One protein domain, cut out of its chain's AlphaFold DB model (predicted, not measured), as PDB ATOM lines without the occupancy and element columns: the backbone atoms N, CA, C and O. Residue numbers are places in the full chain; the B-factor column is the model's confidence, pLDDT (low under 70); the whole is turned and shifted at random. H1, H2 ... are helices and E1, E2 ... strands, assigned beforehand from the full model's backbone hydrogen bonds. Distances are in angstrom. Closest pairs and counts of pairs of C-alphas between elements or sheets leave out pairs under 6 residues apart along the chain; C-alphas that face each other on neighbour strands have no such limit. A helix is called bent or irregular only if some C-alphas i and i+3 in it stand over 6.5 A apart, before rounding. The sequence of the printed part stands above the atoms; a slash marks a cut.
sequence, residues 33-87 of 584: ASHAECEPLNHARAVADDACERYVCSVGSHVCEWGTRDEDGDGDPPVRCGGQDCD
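What this domain is: This is residues 33 to 87 of the 584 residues of an uncharacterized protein of Myxococcaceae bacterium (UniProt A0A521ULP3). With little regular structure, the model is a small hairpin of strands E1 and E2, with the short irregular helix H1 packed beside it, chiefly along E1. A long unnamed stretch, residues 69 to 87, runs away from the hairpin's side opposite H1. The 55 printed residues hold H1, E1 and E2 in that order, an antiparallel sheet and a mixed class, with 20 residues in named elements. It is compact, radius of gyration of the C-alphas 10.6 A, spanning 28 by 25 by 14 A.

Where its parts are: E1 is residues 53 to 57, 12.3 A long, from C-alpha 53 at (252.592, 166.701, 318.484). E2 is residues 64 to 68, 11.8 A, ending at (249.217, 167.589, 321.518). H1 is residues 35 to 44, 15.1 A, irregular: C-alphas 37 and 40 are 7.0 A apart.

How they stand to each other: E1 and E2 form an antiparallel hairpin at 135 degrees, with N 54 and O 67 within hydrogen-bond range at 2.9 A. The closest C-alphas of H1 and E1 are His 35 and Cys 57, 4.9 A; of H1 and E2, Cys 38 and Cys 64, 5.6 A. In H1, 3 of 6 O i to N i+4 pairs and 5 of 7 O i to N i+3 pairs are within range.

The domain as a whole: The farthest C-alphas, Ala 44 and Cys 86, are 29.3 A apart. The printed part has no cut, both links are short, and no printed residue is under 70 in pLDDT.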
ATOM      1  N   ALA A  33     257.428 175.338 333.944       85.06
ATOM      2  CA  ALA A  33     256.290 176.155 334.362       85.06
ATOM      3  C   ALA A  33     255.436 176.634 333.172       85.06
ATOM      4  O   ALA A  33     254.306 177.072 333.370       85.06
ATOM      5  N   SER A  34     255.961 176.554 331.947       85.00
ATOM      6  CA  SER A  34     255.285 176.992 330.723       85.00
ATOM      7  C   SER A  34     255.738 176.197 329.496       85.00
ATOM      8  O   SER A  34     256.832 175.629 329.479       85.00
ATOM      9  N   HIS A  35     254.927 176.200 328.433       85.38
ATOM     10  CA  HIS A  35     255.260 175.575 327.145       85.38
ATOM     11  C   HIS A  35     256.584 176.077 326.548       85.38
ATOM     12  O   HIS A  35     257.327 175.299 325.952       85.38
ATOM     13  N   ALA A  36     256.923 177.352 326.770       86.38
ATOM     14  CA  ALA A  36     258.157 177.961 326.279       86.38
ATOM     15  C   ALA A  36     259.426 177.278 326.824       86.38
ATOM     16  O   ALA A  36     260.450 177.229 326.144       86.38
ATOM     17  N   GLU A  37     259.361 176.707 328.028       89.25
ATOM     18  CA  GLU A  37     260.489 176.005 328.652       89.25
ATOM     19  C   GLU A  37     260.748 174.623 328.029       89.25
ATOM     20  O   GLU A  37     261.850 174.090 328.160       89.25
ATOM     21  N   CYS A  38     259.783 174.070 327.287       89.62
ATOM     22  CA  CYS A  38     259.935 172.813 326.553       89.62
ATOM     23  C   CYS A  38     260.477 173.005 325.126       89.62
ATOM     24  O   CYS A  38     260.831 172.032 324.454       89.62
ATOM     25  N   GLU A  39     260.621 174.247 324.664       88.81
ATOM     26  CA  GLU A  39     261.081 174.552 323.310       88.81
ATOM     27  C   GLU A  39     262.498 174.075 322.968       88.81
ATOM     28  O   GLU A  39     262.704 173.553 321.867       88.81
ATOM     29  N   PRO A  40     263.476 174.127 323.892       91.06
ATOM     30  CA  PRO A  40     264.788 173.540 323.647       91.06
ATOM     31  C   PRO A  40     264.731 172.038 323.326       91.06
ATOM     32  O   PRO A  40     265.532 171.561 322.520       91.06
ATOM     33  N   LEU A  41     263.776 171.292 323.902       89.62
ATOM     34  CA  LEU A  41     263.579 169.870 323.597       89.62
ATOM     35  C   LEU A  41     262.993 169.670 322.197       89.62
ATOM     36  O   LEU A  41     263.456 168.789 321.470       89.62
ATOM     37  N   ASN A  42     262.031 170.509 321.804       90.62
ATOM     38  CA  ASN A  42     261.461 170.510 320.455       90.62
ATOM     39  C   ASN A  42     262.548 170.768 319.401       90.62
ATOM     40  O   ASN A  42     262.697 169.986 318.459       90.62
ATOM     41  N   HIS A  43     263.395 171.776 319.628       90.25
ATOM     42  CA  HIS A  43     264.517 172.096 318.745       90.25
ATOM     43  C   HIS A  43     265.571 170.975 318.706       90.25
ATOM     44  O   HIS A  43     266.024 170.580 317.631       90.25
ATOM     45  N   ALA A  44     265.950 170.409 319.860       89.75
ATOM     46  CA  ALA A  44     266.925 169.314 319.936       89.75
ATOM     47  C   ALA A  44     266.465 168.041 319.201       89.75
ATOM     48  O   ALA A  44     267.293 167.235 318.769       89.75
ATOM     49  N   ARG A  45     265.149 167.856 319.053       89.88
ATOM     50  CA  ARG A  45     264.527 166.721 318.361       89.88
ATOM     51  C   ARG A  45     264.079 167.042 316.935       89.88
ATOM     52  O   ARG A  45     263.537 166.154 316.285       89.88
ATOM     53  N   ALA A  46     264.343 168.257 316.446       92.00
ATOM     54  CA  ALA A  46     263.909 168.736 315.134       92.00
ATOM     55  C   ALA A  46     262.391 168.575 314.902       92.00
ATOM     56  O   ALA A  46     261.954 168.228 313.804       92.00
ATOM     57  N   VAL A  47     261.593 168.806 315.949       90.62
ATOM     58  CA  VAL A  47     260.132 168.913 315.838       90.62
ATOM     59  C   VAL A  47     259.818 170.213 315.103       90.62
ATOM     60  O   VAL A  47     260.393 171.248 315.428       90.62
ATOM     61  N   ALA A  48     258.947 170.165 314.097       88.62
ATOM     62  CA  ALA A  48     258.567 171.360 313.351       88.62
ATOM     63  C   ALA A  48     257.714 172.305 314.216       88.62
ATOM     64  O   ALA A  48     256.863 171.849 314.981       88.62
ATOM     65  N   ASP A  49     257.893 173.618 314.054       83.69
ATOM     66  CA  ASP A  49     257.170 174.635 314.831       83.69
ATOM     67  C   ASP A  49     255.649 174.577 314.632       83.69
ATOM     68  O   ASP A  49     254.896 175.054 315.483       83.69
ATOM     69  N   ASP A  50     255.184 174.019 313.512       84.62
ATOM     70  CA  ASP A  50     253.782 173.823 313.140       84.62
ATOM     71  C   ASP A  50     253.247 172.412 313.453       84.62
ATOM     72  O   ASP A  50     252.066 172.153 313.222       84.62
ATOM     73  N   ALA A  51     254.071 171.523 314.019       90.38
ATOM     74  CA  ALA A  51     253.665 170.165 314.362       90.38
ATOM     75  C   ALA A  51     252.564 170.149 315.437       90.38
ATOM     76  O   ALA A  51     252.571 170.938 316.387       90.38
ATOM     77  N   CYS A  52     251.625 169.213 315.286       91.31
ATOM     78  CA  CYS A  52     250.526 169.006 316.228       91.31
ATOM     79  C   CYS A  52     250.898 168.141 317.430       91.31
ATOM     80  O   CYS A  52     250.198 168.187 318.434       91.31
ATOM     81  N   GLU A  53     251.999 167.398 317.348       92.75
ATOM     82  CA  GLU A  53     252.592 166.701 318.484       92.75
ATOM     83  C   GLU A  53     253.974 167.288 318.771       92.75
ATOM     84  O   GLU A  53     254.802 167.409 317.864       92.75
ATOM     85  N   ARG A  54     254.212 167.675 320.025       91.94
ATOM     86  CA  ARG A  54     255.464 168.291 320.478       91.94
ATOM     87  C   ARG A  54     255.669 168.056 321.974       91.94
ATOM     88  O   ARG A  54     254.769 167.593 322.669       91.94
ATOM     89  N   TYR A  55     256.848 168.389 322.487       90.75
ATOM     90  CA  TYR A  55     257.054 168.492 323.929       90.75
ATOM     91  C   TYR A  55     256.316 169.722 324.459       90.75
ATOM     92  O   TYR A  55     256.634 170.853 324.079       90.75
ATOM     93  N   VAL A  56     255.337 169.468 325.325       88.50
ATOM     94  CA  VAL A  56     254.466 170.445 325.982       88.50
ATOM     95  C   VAL A  56     254.604 170.350 327.497       88.50
ATOM     96  O   VAL A  56     255.033 169.320 328.021       88.50
ATOM     97  N   CYS A  57     254.280 171.426 328.214       87.50
ATOM     98  CA  CYS A  57     254.418 171.435 329.663       87.50
ATOM     99  C   CYS A  57     253.169 170.845 330.322       87.50
ATOM    100  O   CYS A  57     252.088 171.418 330.228       87.50
ATOM    101  N   SER A  58     253.311 169.717 331.017       84.69
ATOM    102  CA  SER A  58     252.186 169.089 331.711       84.69
ATOM    103  C   SER A  58     251.832 169.848 332.993       84.69
ATOM    104  O   SER A  58     252.650 169.971 333.906       84.69
ATOM    105  N   VAL A  59     250.585 170.319 333.091       74.12
ATOM    106  CA  VAL A  59     250.078 171.108 334.234       74.12
ATOM    107  C   VAL A  59     250.071 170.301 335.544       74.12
ATOM    108  O   VAL A  59     250.148 170.874 336.627       74.12
ATOM    109  N   GLY A  60     249.986 168.967 335.466       80.06
ATOM    110  CA  GLY A  60     249.933 168.087 336.638       80.06
ATOM    111  C   GLY A  60     251.303 167.640 337.152       80.06
ATOM    112  O   GLY A  60     251.493 167.528 338.363       80.06
ATOM    113  N   SER A  61     252.252 167.365 336.252       84.38
ATOM    114  CA  SER A  61     253.591 166.875 336.614       84.38
ATOM    115  C   SER A  61     254.662 167.968 336.609       84.38
ATOM    116  O   SER A  61     255.731 167.741 337.173       84.38
ATOM    117  N   HIS A  62     254.381 169.148 336.033       88.12
ATOM    118  CA  HIS A  62     255.351 170.223 335.782       88.12
ATOM    119  C   HIS A  62     256.584 169.726 335.030       88.12
ATOM    120  O   HIS A  62     257.714 170.085 335.353       88.12
ATOM    121  N   VAL A  63     256.366 168.853 334.049       90.56
ATOM    122  CA  VAL A  63     257.406 168.214 333.248       90.56
ATOM    123  C   VAL A  63     257.054 168.319 331.767       90.56
ATOM    124  O   VAL A  63     255.884 168.230 331.391       90.56
ATOM    125  N   CYS A  64     258.075 168.489 330.925       89.75
ATOM    126  CA  CYS A  64     257.929 168.436 329.477       89.75
ATOM    127  C   CYS A  64     257.607 167.012 329.006       89.75
ATOM    128  O   CYS A  64     258.462 166.121 329.029       89.75
ATOM    129  N   GLU A  65     256.383 166.810 328.535       90.38
ATOM    130  CA  GLU A  65     255.858 165.532 328.058       90.38
ATOM    131  C   GLU A  65     255.522 165.632 326.564       90.38
ATOM    132  O   GLU A  65     255.195 166.703 326.060       90.38
ATOM    133  N   TRP A  66     255.643 164.525 325.826       90.31
ATOM    134  CA  TRP A  66     255.212 164.481 324.424       90.31
ATOM    135  C   TRP A  66     253.685 164.464 324.370       90.31
ATOM    136  O   TRP A  66     253.071 163.531 324.893       90.31
ATOM    137  N   GLY A  67     253.079 165.468 323.743       88.12
ATOM    138  CA  GLY A  67     251.629 165.630 323.712       88.12
ATOM    139  C   GLY A  67     251.152 166.485 322.547       88.12
ATOM    140  O   GLY A  67     251.938 166.928 321.707       88.12
ATOM    141  N   THR A  68     249.839 166.692 322.490       88.75
ATOM    142  CA  THR A  68     249.217 167.589 321.518       88.75
ATOM    143  C   THR A  68     249.598 169.033 321.808       88.75
ATOM    144  O   THR A  68     249.669 169.437 322.966       88.75
ATOM    145  N   ARG A  69     249.839 169.809 320.754       87.56
ATOM    146  CA  ARG A  69     250.039 171.256 320.851       87.56
ATOM    147  C   ARG A  69     248.817 171.905 321.505       87.56
ATOM    148  O   ARG A  69     247.709 171.674 321.040       87.56
ATOM    149  N   ASP A  70     249.072 172.726 322.511       84.81
ATOM    150  CA  ASP A  70     248.121 173.564 323.243       84.81
ATOM    151  C   ASP A  70     248.914 174.829 323.625       84.81
ATOM    152  O   ASP A  70     249.864 174.760 324.408       84.81
ATOM    153  N   GLU A  71     248.689 175.935 322.912       83.50
ATOM    154  CA  GLU A  71     249.570 177.112 322.974       83.50
ATOM    155  C   GLU A  71     249.338 177.966 324.228       83.50
ATOM    156  O   GLU A  71     250.298 178.538 324.756       83.50
ATOM    157  N   ASP A  72     248.112 178.001 324.745       82.75
ATOM    158  CA  ASP A  72     247.733 178.777 325.927       82.75
ATOM    159  C   ASP A  72     247.470 177.919 327.180       82.75
ATOM    160  O   ASP A  72     247.347 178.456 328.288       82.75
ATOM    161  N   GLY A  73     247.523 176.592 327.048       82.88
ATOM    162  CA  GLY A  73     247.459 175.650 328.159       82.88
ATOM    163  C   GLY A  73     246.051 175.462 328.718       82.88
ATOM    164  O   GLY A  73     245.901 175.238 329.929       82.88
ATOM    165  N   ASP A  74     245.016 175.616 327.897       82.38
ATOM    166  CA  ASP A  74     243.628 175.443 328.312       82.38
ATOM    167  C   ASP A  74     243.091 174.010 328.217       82.38
ATOM    168  O   ASP A  74     242.040 173.701 328.797       82.38
ATOM    169  N   GLY A  75     243.882 173.114 327.627       84.44
ATOM    170  CA  GLY A  75     243.580 171.703 327.465       84.44
ATOM    171  C   GLY A  75     242.814 171.356 326.188       84.44
ATOM    172  O   GLY A  75     242.400 170.198 326.069       84.44
ATOM    173  N   ASP A  76     242.623 172.290 325.254       86.88
ATOM    174  CA  ASP A  76     242.040 172.048 323.933       86.88
ATOM    175  C   ASP A  76     243.056 172.366 322.815       86.88
ATOM    176  O   ASP A  76     243.585 173.466 322.736       86.88
ATOM    177  N   PRO A  77     243.405 171.406 321.939       88.56
ATOM    178  CA  PRO A  77     244.338 171.678 320.853       88.56
ATOM    179  C   PRO A  77     243.768 172.649 319.801       88.56
ATOM    180  O   PRO A  77     242.564 172.626 319.533       88.56
ATOM    181  N   PRO A  78     244.631 173.359 319.050       86.69
ATOM    182  CA  PRO A  78     244.216 174.185 317.921       86.69
ATOM    183  C   PRO A  78     243.355 173.423 316.911       86.69
ATOM    184  O   PRO A  78     243.632 172.253 316.609       86.69
ATOM    185  N   VAL A  79     242.406 174.103 316.259       86.56
ATOM    186  CA  VAL A  79     241.549 173.505 315.207       86.56
ATOM    187  C   VAL A  79     242.353 172.778 314.118       86.56
ATOM    188  O   VAL A  79     241.970 171.700 313.660       86.56
ATOM    189  N   ARG A  80     243.521 173.307 313.720       87.62
ATOM    190  CA  ARG A  80     244.412 172.655 312.730       87.62
ATOM    191  C   ARG A  80     244.965 171.298 313.183       87.62
ATOM    192  O   ARG A  80     245.387 170.505 312.346       87.62
ATOM    193  N   CYS A  81     244.973 171.054 314.487       89.31
ATOM    194  CA  CYS A  81     245.430 169.830 315.130       89.31
ATOM    195  C   CYS A  81     244.277 168.913 315.548       89.31
ATOM    196  O   CYS A  81     244.512 167.895 316.195       89.31
ATOM    197  N   GLY A  82     243.051 169.230 315.120       86.00
ATOM    198  CA  GLY A  82     241.865 168.414 315.356       86.00
ATOM    199  C   GLY A  82     241.172 168.659 316.697       86.00
ATOM    200  O   GLY A  82     240.277 167.881 317.025       86.00
ATOM    201  N   GLY A  83     241.568 169.691 317.453       87.75
ATOM    202  CA  GLY A  83     240.811 170.175 318.612       87.75
ATOM    203  C   GLY A  83     239.766 171.226 318.226       87.75
ATOM    204  O   GLY A  83     239.403 171.342 317.048       87.75
ATOM    205  N   GLN A  84     239.234 171.935 319.220       88.44
ATOM    206  CA  GLN A  84     238.135 172.894 319.046       88.44
ATOM    207  C   GLN A  84     238.489 174.317 319.512       88.44
ATOM    208  O   GLN A  84     237.631 175.193 319.446       88.44
ATOM    209  N   ASP A  85     239.747 174.569 319.876       85.19
ATOM    210  CA  ASP A  85     240.258 175.888 320.252       85.19
ATOM    211  C   ASP A  85     240.244 176.860 319.054       85.19
ATOM    212  O   ASP A  85     240.847 176.609 317.999       85.19
ATOM    213  N   CYS A  86     239.495 177.956 319.203       84.62
ATOM    214  CA  CYS A  86     239.332 178.984 318.180       84.62
ATOM    215  C   CYS A  86     240.282 180.181 318.331       84.62
ATOM    216  O   CYS A  86     240.299 181.040 317.439       84.62
ATOM    217  N   ASP A  87     241.064 180.258 319.410       85.25
ATOM    218  CA  ASP A  87     242.077 181.287 319.626       85.25
ATOM    219  C   ASP A  87     243.236 180.723 320.460       85.25
ATOM    220  O   ASP A  87     243.271 180.952 321.661       85.25
TER     221      ASP A  87